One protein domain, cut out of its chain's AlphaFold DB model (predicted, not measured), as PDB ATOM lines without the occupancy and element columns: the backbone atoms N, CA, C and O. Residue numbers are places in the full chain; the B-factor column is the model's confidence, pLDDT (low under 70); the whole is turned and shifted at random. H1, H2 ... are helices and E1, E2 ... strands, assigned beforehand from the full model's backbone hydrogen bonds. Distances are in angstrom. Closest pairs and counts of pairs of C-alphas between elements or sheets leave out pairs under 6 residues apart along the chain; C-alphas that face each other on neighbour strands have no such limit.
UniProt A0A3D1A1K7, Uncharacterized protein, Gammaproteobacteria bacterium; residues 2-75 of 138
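What this domain is: This is residues 2 to 75 of the 138 residues of an uncharacterized protein of Gammaproteobacteria bacterium (UniProt A0A3D1A1K7). What is the shape? There is little regular structure: a small sheet, E2 E1 E4 E3, only just strongly twisted (4.1 A off its plane), joined by long loops, with short H1 away from it. What builds it? The 74 printed residues include, in order, H1, E1, E2, E3 and E4; these hold 24 residues, mostly strand, and the sheet is mixed. How compact? It is only just loose, close to compact, with radius of gyration of the C-alphas 13.7 A and spans 43 by 31 by 18 A.

Where its parts are: Where is the start? H1, residues 2 to 5, begins at C-alpha 2 (29.955, -28.435, -24.171). Which strands follow? E1 is residues 18 to 23, 16.3 A; E2 36 to 41, 15.1 A; E3 53 to 55; E4 69 to 73, ending at C-alpha 73 (22.361, -36.844, -48.069).

How they stand to each other: Where is H1? It is not on the sheet and is too short for an O i to N i+4 pair. How do strands pair? Hairpin E1 and E2 is antiparallel, N 22 to O 37 2.8 A; E1 and E4 are parallel, N 71 to O 19 2.9 A; hairpin E3 and E4 is antiparallel, N 53 to O 73 2.8 A.

The domain as a whole: How large? C-alphas of Ser 10 and Glu 30 are farthest apart, 43.0 A. Any breaks? The printed part has no cut, its four links are long, and no printed residue is under 70 in pLDDT.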
ATOM      1  N   ALA A   2      30.115 -29.682 -24.939       91.50
ATOM      2  CA  ALA A   2      29.955 -28.435 -24.171       91.50
ATOM      3  C   ALA A   2      30.339 -27.145 -24.927       91.50
ATOM      4  O   ALA A   2      29.572 -26.195 -24.980       91.50
ATOM      5  N   ARG A   3      31.468 -27.161 -25.656       90.50
ATOM      6  CA  ARG A   3      31.893 -26.037 -26.521       90.50
ATOM      7  C   ARG A   3      30.878 -25.617 -27.598       90.50
ATOM      8  O   ARG A   3      30.972 -24.499 -28.082       90.50
ATOM      9  N   THR A   4      29.979 -26.507 -28.016       90.62
ATOM     10  CA  THR A   4      28.988 -26.239 -29.076       90.62
ATOM     11  C   THR A   4      27.571 -26.114 -28.528       90.62
ATOM     12  O   THR A   4      26.809 -25.309 -29.043       90.62
ATOM     13  N   LEU A   5      27.205 -26.900 -27.511       92.50
ATOM     14  CA  LEU A   5      25.839 -26.981 -26.978       92.50
ATOM     15  C   LEU A   5      25.675 -26.371 -25.575       92.50
ATOM     16  O   LEU A   5      24.580 -26.414 -25.030       92.50
ATOM     17  N   GLY A   6      26.738 -25.810 -24.995       93.75
ATOM     18  CA  GLY A   6      26.747 -25.289 -23.626       93.75
ATOM     19  C   GLY A   6      27.034 -26.360 -22.570       93.75
ATOM     20  O   GLY A   6      27.028 -27.560 -22.853       93.75
ATOM     21  N   ASP A   7      27.314 -25.918 -21.345       96.50
ATOM     22  CA  ASP A   7      27.757 -26.796 -20.252       96.50
ATOM     23  C   ASP A   7      26.622 -27.634 -19.640       96.50
ATOM     24  O   ASP A   7      26.874 -28.704 -19.086       96.50
ATOM     25  N   ASP A   8      25.368 -27.195 -19.781       96.69
ATOM     26  CA  ASP A   8      24.204 -27.955 -19.327       96.69
ATOM     27  C   ASP A   8      23.853 -29.074 -20.317       96.69
ATOM     28  O   ASP A   8      23.170 -28.873 -21.324       96.69
ATOM     29  N   SER A   9      24.313 -30.285 -20.005       95.75
ATOM     30  CA  SER A   9      24.044 -31.474 -20.818       95.75
ATOM     31  C   SER A   9      22.572 -31.888 -20.894       95.75
ATOM     32  O   SER A   9      22.201 -32.587 -21.835       95.75
ATOM     33  N   SER A  10      21.722 -31.446 -19.958       97.00
ATOM     34  CA  SER A  10      20.289 -31.767 -19.986       97.00
ATOM     35  C   SER A  10      19.540 -31.026 -21.099       97.00
ATOM     36  O   SER A  10      18.512 -31.501 -21.576       97.00
ATOM     37  N   ALA A  11      20.098 -29.908 -21.571       95.38
ATOM     38  CA  ALA A  11      19.561 -29.106 -22.665       95.38
ATOM     39  C   ALA A  11      20.104 -29.517 -24.050       95.38
ATOM     40  O   ALA A  11      19.790 -28.883 -25.062       95.38
ATOM     41  N   TRP A  12      20.956 -30.545 -24.133       96.19
ATOM     42  CA  TRP A  12      21.565 -30.947 -25.399       96.19
ATOM     43  C   TRP A  12      20.553 -31.623 -26.326       96.19
ATOM     44  O   TRP A  12      20.076 -32.724 -26.065       96.19
ATOM     45  N   CYS A  13      20.317 -31.001 -27.481       96.19
ATOM     46  CA  CYS A  13      19.455 -31.538 -28.530       96.19
ATOM     47  C   CYS A  13      20.265 -31.906 -29.775       96.19
ATOM     48  O   CYS A  13      21.056 -31.103 -30.273       96.19
ATOM     49  N   TRP A  14      20.022 -33.096 -30.336       96.38
ATOM     50  CA  TRP A  14      20.700 -33.548 -31.560       96.38
ATOM     51  C   TRP A  14      20.495 -32.584 -32.736       96.38
ATOM     52  O   TRP A  14      21.456 -32.250 -33.424       96.38
ATOM     53  N   GLY A  15      19.280 -32.049 -32.899       96.50
ATOM     54  CA  GLY A  15      18.956 -31.076 -33.948       96.50
ATOM     55  C   GLY A  15      19.752 -29.763 -33.879       96.50
ATOM     56  O   GLY A  15      19.861 -29.068 -34.883       96.50
ATOM     57  N   ASN A  16      20.371 -29.437 -32.739       95.12
ATOM     58  CA  ASN A  16      21.250 -28.265 -32.629       95.12
ATOM     59  C   ASN A  16      22.625 -28.508 -33.283       95.12
ATOM     60  O   ASN A  16      23.331 -27.559 -33.610       95.12
ATOM     61  N   LEU A  17      23.020 -29.772 -33.470       96.06
ATOM     62  CA  LEU A  17      24.228 -30.164 -34.206       96.06
ATOM     63  C   LEU A  17      23.905 -30.586 -35.637       96.06
ATOM     64  O   LEU A  17      24.675 -30.309 -36.560       96.06
ATOM     65  N   HIS A  18      22.798 -31.309 -35.780       97.44
ATOM     66  CA  HIS A  18      22.423 -32.059 -36.959       97.44
ATOM     67  C   HIS A  18      21.314 -31.346 -37.713       97.44
ATOM     68  O   HIS A  18      20.128 -31.464 -37.398       97.44
ATOM     69  N   GLN A  19      21.745 -30.555 -38.690       97.38
ATOM     70  CA  GLN A  19      20.870 -29.672 -39.439       97.38
ATOM     71  C   GLN A  19      21.001 -29.936 -40.927       97.38
ATOM     72  O   GLN A  19      22.108 -30.135 -41.447       97.38
ATOM     73  N   ILE A  20      19.867 -29.919 -41.612       96.75
ATOM     74  CA  ILE A  20      19.826 -29.994 -43.063       96.75
ATOM     75  C   ILE A  20      19.876 -28.602 -43.656       96.75
ATOM     76  O   ILE A  20      19.199 -27.698 -43.184       96.75
ATOM     77  N   TYR A  21      20.697 -28.433 -44.687       94.81
ATOM     78  CA  TYR A  21      20.797 -27.185 -45.425       94.81
ATOM     79  C   TYR A  21      20.999 -27.484 -46.904       94.81
ATOM     80  O   TYR A  21      22.023 -28.058 -47.302       94.81
ATOM     81  N   PHE A  22      20.024 -27.078 -47.708       93.31
ATOM     82  CA  PHE A  22      20.085 -27.111 -49.158       93.31
ATOM     83  C   PHE A  22      20.470 -25.732 -49.681       93.31
ATOM     84  O   PHE A  22      19.905 -24.714 -49.289       93.31
ATOM     85  N   SER A  23      21.419 -25.702 -50.608       92.56
ATOM     86  CA  SER A  23      21.806 -24.494 -51.329       92.56
ATOM     87  C   SER A  23      22.133 -24.868 -52.760       92.56
ATOM     88  O   SER A  23      22.818 -25.867 -53.001       92.56
ATOM     89  N   HIS A  24      21.662 -24.064 -53.710       93.88
ATOM     90  CA  HIS A  24      22.014 -24.249 -55.108       93.88
ATOM     91  C   HIS A  24      23.535 -24.171 -55.313       93.88
ATOM     92  O   HIS A  24      24.229 -23.404 -54.644       93.88
ATOM     93  N   ARG A  25      24.070 -24.939 -56.272       93.31
ATOM     94  CA  ARG A  25      25.512 -24.945 -56.596       93.31
ATOM     95  C   ARG A  25      26.034 -23.567 -57.003       93.31
ATOM     96  O   ARG A  25      27.176 -23.246 -56.710       93.31
ATOM     97  N   LEU A  26      25.185 -22.770 -57.649       94.62
ATOM     98  CA  LEU A  26      25.481 -21.405 -58.087       94.62
ATOM     99  C   LEU A  26      24.991 -20.344 -57.094       94.62
ATOM    100  O   LEU A  26      24.747 -19.217 -57.493       94.62
ATOM    101  N   SER A  27      24.810 -20.664 -55.808       92.88
ATOM    102  CA  SER A  27      24.235 -19.723 -54.831       92.88
ATOM    103  C   SER A  27      25.053 -18.444 -54.577       92.88
ATOM    104  O   SER A  27      24.595 -17.586 -53.822       92.88
ATOM    105  N   SER A  28      26.264 -18.330 -55.135       94.00
ATOM    106  CA  SER A  28      27.031 -17.076 -55.177       94.00
ATOM    107  C   SER A  28      26.481 -16.087 -56.210       94.00
ATOM    108  O   SER A  28      26.553 -14.874 -55.995       94.00
ATOM    109  N   GLU A  29      25.862 -16.602 -57.271       94.88
ATOM    110  CA  GLU A  29      25.392 -15.852 -58.430       94.88
ATOM    111  C   GLU A  29      23.881 -15.607 -58.378       94.88
ATOM    112  O   GLU A  29      23.101 -16.446 -57.915       94.88
ATOM    113  N   GLU A  30      23.446 -14.469 -58.912       93.88
ATOM    114  CA  GLU A  30      22.034 -14.258 -59.234       93.88
ATOM    115  C   GLU A  30      21.649 -15.044 -60.503       93.88
ATOM    116  O   GLU A  30      22.485 -15.215 -61.394       93.88
ATOM    117  N   PRO A  31      20.401 -15.541 -60.625       91.81
ATOM    118  CA  PRO A  31      19.296 -15.459 -59.655       91.81
ATOM    119  C   PRO A  31      19.312 -16.552 -58.559       91.81
ATOM    120  O   PRO A  31      18.393 -16.662 -57.752       91.81
ATOM    121  N   TRP A  32      20.325 -17.418 -58.527       94.31
ATOM    122  CA  TRP A  32      20.327 -18.662 -57.741       94.31
ATOM    123  C   TRP A  32      20.553 -18.479 -56.241       94.31
ATOM    124  O   TRP A  32      20.396 -19.425 -55.464       94.31
ATOM    125  N   ARG A  33      20.927 -17.274 -55.811       91.44
ATOM    126  CA  ARG A  33      21.200 -16.942 -54.410       91.44
ATOM    127  C   ARG A  33      20.022 -17.228 -53.477       91.44
ATOM    128  O   ARG A  33      20.258 -17.608 -52.328       91.44
ATOM    129  N   ALA A  34      18.791 -17.069 -53.964       87.44
ATOM    130  CA  ALA A  34      17.561 -17.305 -53.208       87.44
ATOM    131  C   ALA A  34      17.150 -18.789 -53.133       87.44
ATOM    132  O   ALA A  34      16.303 -19.154 -52.324       87.44
ATOM    133  N   MET A  35      17.757 -19.663 -53.942       92.19
ATOM    134  CA  MET A  35      17.396 -21.079 -54.022       92.19
ATOM    135  C   MET A  35      18.096 -21.885 -52.917       92.19
ATOM    136  O   MET A  35      19.076 -22.606 -53.141       92.19
ATOM    137  N   LYS A  36      17.604 -21.692 -51.691       92.19
ATOM    138  CA  LYS A  36      18.112 -22.281 -50.448       92.19
ATOM    139  C   LYS A  36      16.953 -22.758 -49.573       92.19
ATOM    140  O   LYS A  36      15.854 -22.216 -49.657       92.19
ATOM    141  N   ALA A  37      17.213 -23.745 -48.724       93.44
ATOM    142  CA  ALA A  37      16.284 -24.207 -47.699       93.44
ATOM    143  C   ALA A  37      17.060 -24.671 -46.456       93.44
ATOM    144  O   ALA A  37      18.096 -25.329 -46.584       93.44
ATOM    145  N   GLY A  38      16.581 -24.299 -45.269       94.62
ATOM    146  CA  GLY A  38      17.312 -24.437 -44.008       94.62
ATOM    147  C   GLY A  38      18.355 -23.336 -43.758       94.62
ATOM    148  O   GLY A  38      18.386 -22.334 -44.479       94.62
ATOM    149  N   PRO A  39      19.247 -23.517 -42.766       95.62
ATOM    150  CA  PRO A  39      19.431 -24.737 -41.986       95.62
ATOM    151  C   PRO A  39      18.303 -25.018 -40.990       95.62
ATOM    152  O   PRO A  39      17.932 -24.129 -40.234       95.62
ATOM    153  N   ASP A  40      17.824 -26.262 -40.938       97.44
ATOM    154  CA  ASP A  40      16.797 -26.695 -39.980       97.44
ATOM    155  C   ASP A  40      17.208 -27.965 -39.224       97.44
ATOM    156  O   ASP A  40      17.880 -28.831 -39.800       97.44
ATOM    157  N   PRO A  41      16.814 -28.112 -37.944       97.38
ATOM    158  CA  PRO A  41      17.100 -29.304 -37.153       97.38
ATOM    159  C   PRO A  41      16.412 -30.538 -37.744       97.38
ATOM    160  O   PRO A  41      15.217 -30.516 -38.032       97.38
ATOM    161  N   VAL A  42      17.147 -31.648 -37.856       96.62
ATOM    162  CA  VAL A  42      16.587 -32.930 -38.307       96.62
ATOM    163  C   VAL A  42      17.052 -34.089 -37.437       96.62
ATOM    164  O   VAL A  42      18.180 -34.124 -36.944       96.62
ATOM    165  N   SER A  43      16.165 -35.064 -37.244       95.50
ATOM    166  CA  SER A  43      16.487 -36.319 -36.567       95.50
ATOM    167  C   SER A  43      17.197 -37.301 -37.507       95.50
ATOM    168  O   SER A  43      17.442 -37.006 -38.676       95.50
ATOM    169  N   GLY A  44      17.524 -38.481 -36.984       95.75
ATOM    170  CA  GLY A  44      18.111 -39.561 -37.766       95.75
ATOM    171  C   GLY A  44      19.633 -39.521 -37.858       95.75
ATOM    172  O   GLY A  44      20.310 -38.708 -37.224       95.75
ATOM    173  N   SER A  45      20.160 -40.479 -38.612       96.12
ATOM    174  CA  SER A  45      21.580 -40.727 -38.850       96.12
ATOM    175  C   SER A  45      21.757 -41.519 -40.163       96.12
ATOM    176  O   SER A  45      20.761 -41.905 -40.785       96.12
ATOM    177  N   PRO A  46      22.997 -41.832 -40.590       95.81
ATOM    178  CA  PRO A  46      23.240 -42.709 -41.740       95.81
ATOM    179  C   PRO A  46      22.650 -44.126 -41.611       95.81
ATOM    180  O   PRO A  46      22.576 -44.838 -42.606       95.81
ATOM    181  N   THR A  47      22.273 -44.557 -40.404       96.56
ATOM    182  CA  THR A  47      21.846 -45.936 -40.108       96.56
ATOM    183  C   THR A  47      20.415 -46.041 -39.574       96.56
ATOM    184  O   THR A  47      19.977 -47.131 -39.211       96.56
ATOM    185  N   THR A  48      19.663 -44.940 -39.521       96.94
ATOM    186  CA  THR A  48      18.241 -44.940 -39.130       96.94
ATOM    187  C   THR A  48      17.318 -44.963 -40.346       96.94
ATOM    188  O   THR A  48      17.708 -44.507 -41.416       96.94
ATOM    189  N   LEU A  49      16.054 -45.374 -40.164       95.62
ATOM    190  CA  LEU A  49      15.023 -45.302 -41.214       95.62
ATOM    191  C   LEU A  49      14.813 -43.881 -41.752       95.62
ATOM    192  O   LEU A  49      14.743 -43.687 -42.964       95.62
ATOM    193  N   ASN A  50      14.764 -42.879 -40.867       94.19
ATOM    194  CA  ASN A  50      14.837 -41.475 -41.273       94.19
ATOM    195  C   ASN A  50      16.293 -41.131 -41.621       94.19
ATOM    196  O   ASN A  50      16.983 -40.464 -40.853       94.19
ATOM    197  N   MET A  51      16.798 -41.713 -42.710       96.19
ATOM    198  CA  MET A  51      18.212 -41.648 -43.062       96.19
ATOM    199  C   MET A  51      18.628 -40.200 -43.308       96.19
ATOM    200  O   MET A  51      18.068 -39.502 -44.152       96.19
ATOM    201  N   ALA A  52      19.636 -39.769 -42.560       97.00
ATOM    202  CA  ALA A  52      20.192 -38.434 -42.641       97.00
ATOM    203  C   ALA A  52      21.706 -38.531 -42.451       97.00
ATOM    204  O   ALA A  52      22.246 -38.573 -41.342       97.00
ATOM    205  N   MET A  53      22.401 -38.641 -43.576       97.06
ATOM    206  CA  MET A  53      23.846 -38.713 -43.607       97.06
ATOM    207  C   MET A  53      24.425 -37.306 -43.501       97.06
ATOM    208  O   MET A  53      24.117 -36.411 -44.296       97.06
ATOM    209  N   HIS A  54      25.276 -37.124 -42.498       96.44
ATOM    210  CA  HIS A  54      25.898 -35.851 -42.196       96.44
ATOM    211  C   HIS A  54      27.411 -35.908 -42.336       96.44
ATOM    212  O   HIS A  54      28.050 -36.954 -42.249       96.44
ATOM    213  N   MET A  55      27.974 -34.728 -42.533       94.31
ATOM    214  CA  MET A  55      29.401 -34.468 -42.528       94.31
ATOM    215  C   MET A  55      29.668 -33.236 -41.671       94.31
ATOM    216  O   MET A  55      28.756 -32.491 -41.319       94.31
ATOM    217  N   GLY A  56      30.933 -32.994 -41.375       89.81
ATOM    218  CA  GLY A  56      31.355 -31.810 -40.650       89.81
ATOM    219  C   GLY A  56      32.424 -32.143 -39.624       89.81
ATOM    220  O   GLY A  56      32.790 -33.307 -39.446       89.81
ATOM    221  N   PRO A  57      32.958 -31.117 -38.958       92.00
ATOM    222  CA  PRO A  57      34.035 -31.284 -37.992       92.00
ATOM    223  C   PRO A  57      33.558 -31.939 -36.686       92.00
ATOM    224  O   PRO A  57      34.383 -32.314 -35.851       92.00
ATOM    225  N   GLY A  58      32.241 -32.089 -36.507       92.81
ATOM    226  CA  GLY A  58      31.631 -32.566 -35.277       92.81
ATOM    227  C   GLY A  58      31.612 -31.502 -34.171       92.81
ATOM    228  O   GLY A  58      32.171 -30.405 -34.310       92.81
ATOM    229  N   PRO A  59      30.949 -31.803 -33.045       92.06
ATOM    230  CA  PRO A  59      30.778 -30.859 -31.948       92.06
ATOM    231  C   PRO A  59      32.118 -30.496 -31.290       92.06
ATOM    232  O   PRO A  59      32.878 -31.359 -30.852       92.06
ATOM    233  N   GLY A  60      32.364 -29.199 -31.124       91.19
ATOM    234  CA  GLY A  60      33.530 -28.616 -30.455       91.19
ATOM    235  C   GLY A  60      34.716 -28.329 -31.374       91.19
ATOM    236  O   GLY A  60      35.764 -27.921 -30.878       91.19
ATOM    237  N   ARG A  61      34.561 -28.555 -32.684       89.31
ATOM    238  CA  ARG A  61      35.599 -28.342 -33.707       89.31
ATOM    239  C   ARG A  61      35.138 -27.451 -34.868       89.31
ATOM    240  O   ARG A  61      35.934 -27.174 -35.759       89.31
ATOM    241  N   ASN A  62      33.873 -27.035 -34.875       88.69
ATOM    242  CA  ASN A  62      33.297 -26.201 -35.922       88.69
ATOM    243  C   ASN A  62      33.773 -24.748 -35.821       88.69
ATOM    244  O   ASN A  62      33.913 -24.202 -34.725       88.69
ATOM    245  N   LYS A  63      34.015 -24.117 -36.974       88.44
ATOM    246  CA  LYS A  63      34.241 -22.669 -37.058       88.44
ATOM    247  C   LYS A  63      32.912 -21.916 -36.975       88.44
ATOM    248  O   LYS A  63      31.837 -22.495 -37.134       88.44
ATOM    249  N   SER A  64      32.991 -20.605 -36.745       82.00
ATOM    250  CA  SER A  64      31.810 -19.738 -36.778       82.00
ATOM    251  C   SER A  64      31.098 -19.857 -38.132       82.00
ATOM    252  O   SER A  64      31.738 -19.738 -39.176       82.00
ATOM    253  N   GLY A  65      29.792 -20.129 -38.105       83.50
ATOM    254  CA  GLY A  65      28.964 -20.335 -39.298       83.50
ATOM    255  C   GLY A  65      28.977 -21.754 -39.887       83.50
ATOM    256  O   GLY A  65      28.199 -22.026 -40.797       83.50
ATOM    257  N   GLU A  66      29.805 -22.678 -39.382       91.44
ATOM    258  CA  GLU A  66      29.767 -24.087 -39.794       91.44
ATOM    259  C   GLU A  66      28.752 -24.884 -38.966       91.44
ATOM    260  O   GLU A  66      28.755 -24.834 -37.733       91.44
ATOM    261  N   ILE A  67      27.938 -25.693 -39.650       94.69
ATOM    262  CA  ILE A  67      27.038 -26.663 -39.018       94.69
ATOM    263  C   ILE A  67      27.870 -27.898 -38.621       94.69
ATOM    264  O   ILE A  67      28.443 -28.540 -39.509       94.69
ATOM    265  N   PRO A  68      27.953 -28.260 -37.323       95.44
ATOM    266  CA  PRO A  68      28.831 -29.330 -36.836       95.44
ATOM    267  C   PRO A  68      28.596 -30.685 -37.508       95.44
ATOM    268  O   PRO A  68      29.557 -31.399 -37.803       95.44
ATOM    269  N   CYS A  69      27.324 -31.015 -37.746       96.50
ATOM    270  CA  CYS A  69      26.862 -32.241 -38.385       96.50
ATOM    271  C   CYS A  69      25.880 -31.878 -39.513       96.50
ATOM    272  O   CYS A  69      24.692 -32.185 -39.447       96.50
ATOM    273  N   ARG A  70      26.361 -31.192 -40.555       96.56
ATOM    274  CA  ARG A  70      25.528 -30.805 -41.701       96.56
ATOM    275  C   ARG A  70      25.063 -32.034 -42.471       96.56
ATOM    276  O   ARG A  70      25.890 -32.755 -43.034       96.56
ATOM    277  N   VAL A  71      23.753 -32.224 -42.565       97.00
ATOM    278  CA  VAL A  71      23.155 -33.250 -43.423       97.00
ATOM    279  C   VAL A  71      23.360 -32.860 -44.882       97.00
ATOM    280  O   VAL A  71      23.065 -31.735 -45.289       97.00
ATOM    281  N   TYR A  72      23.900 -33.790 -45.665       92.94
ATOM    282  CA  TYR A  72      24.153 -33.599 -47.096       92.94
ATOM    283  C   TYR A  72      23.502 -34.675 -47.965       92.94
ATOM    284  O   TYR A  72      23.455 -34.517 -49.184       92.94
ATOM    285  N   HIS A  73      23.022 -35.763 -47.360       93.75
ATOM    286  CA  HIS A  73      22.361 -36.844 -48.069       93.75
ATOM    287  C   HIS A  73      21.242 -37.441 -47.205       93.75
ATOM    288  O   HIS A  73      21.397 -37.614 -45.999       93.75
ATOM    289  N   GLY A  74      20.100 -37.699 -47.831       94.00
ATOM    290  CA  GLY A  74      18.845 -38.087 -47.191       94.00
ATOM    291  C   GLY A  74      17.800 -38.446 -48.254       94.00
ATOM    292  O   GLY A  74      18.136 -38.491 -49.442       94.00
ATOM    293  N   PRO A  75      16.541 -38.703 -47.870       94.62
ATOM    294  CA  PRO A  75      15.503 -39.103 -48.812       94.62
ATOM    295  C   PRO A  75      15.190 -37.970 -49.794       94.62
ATOM    296  O   PRO A  75      14.706 -36.913 -49.396       94.62
TER     297      PRO A  75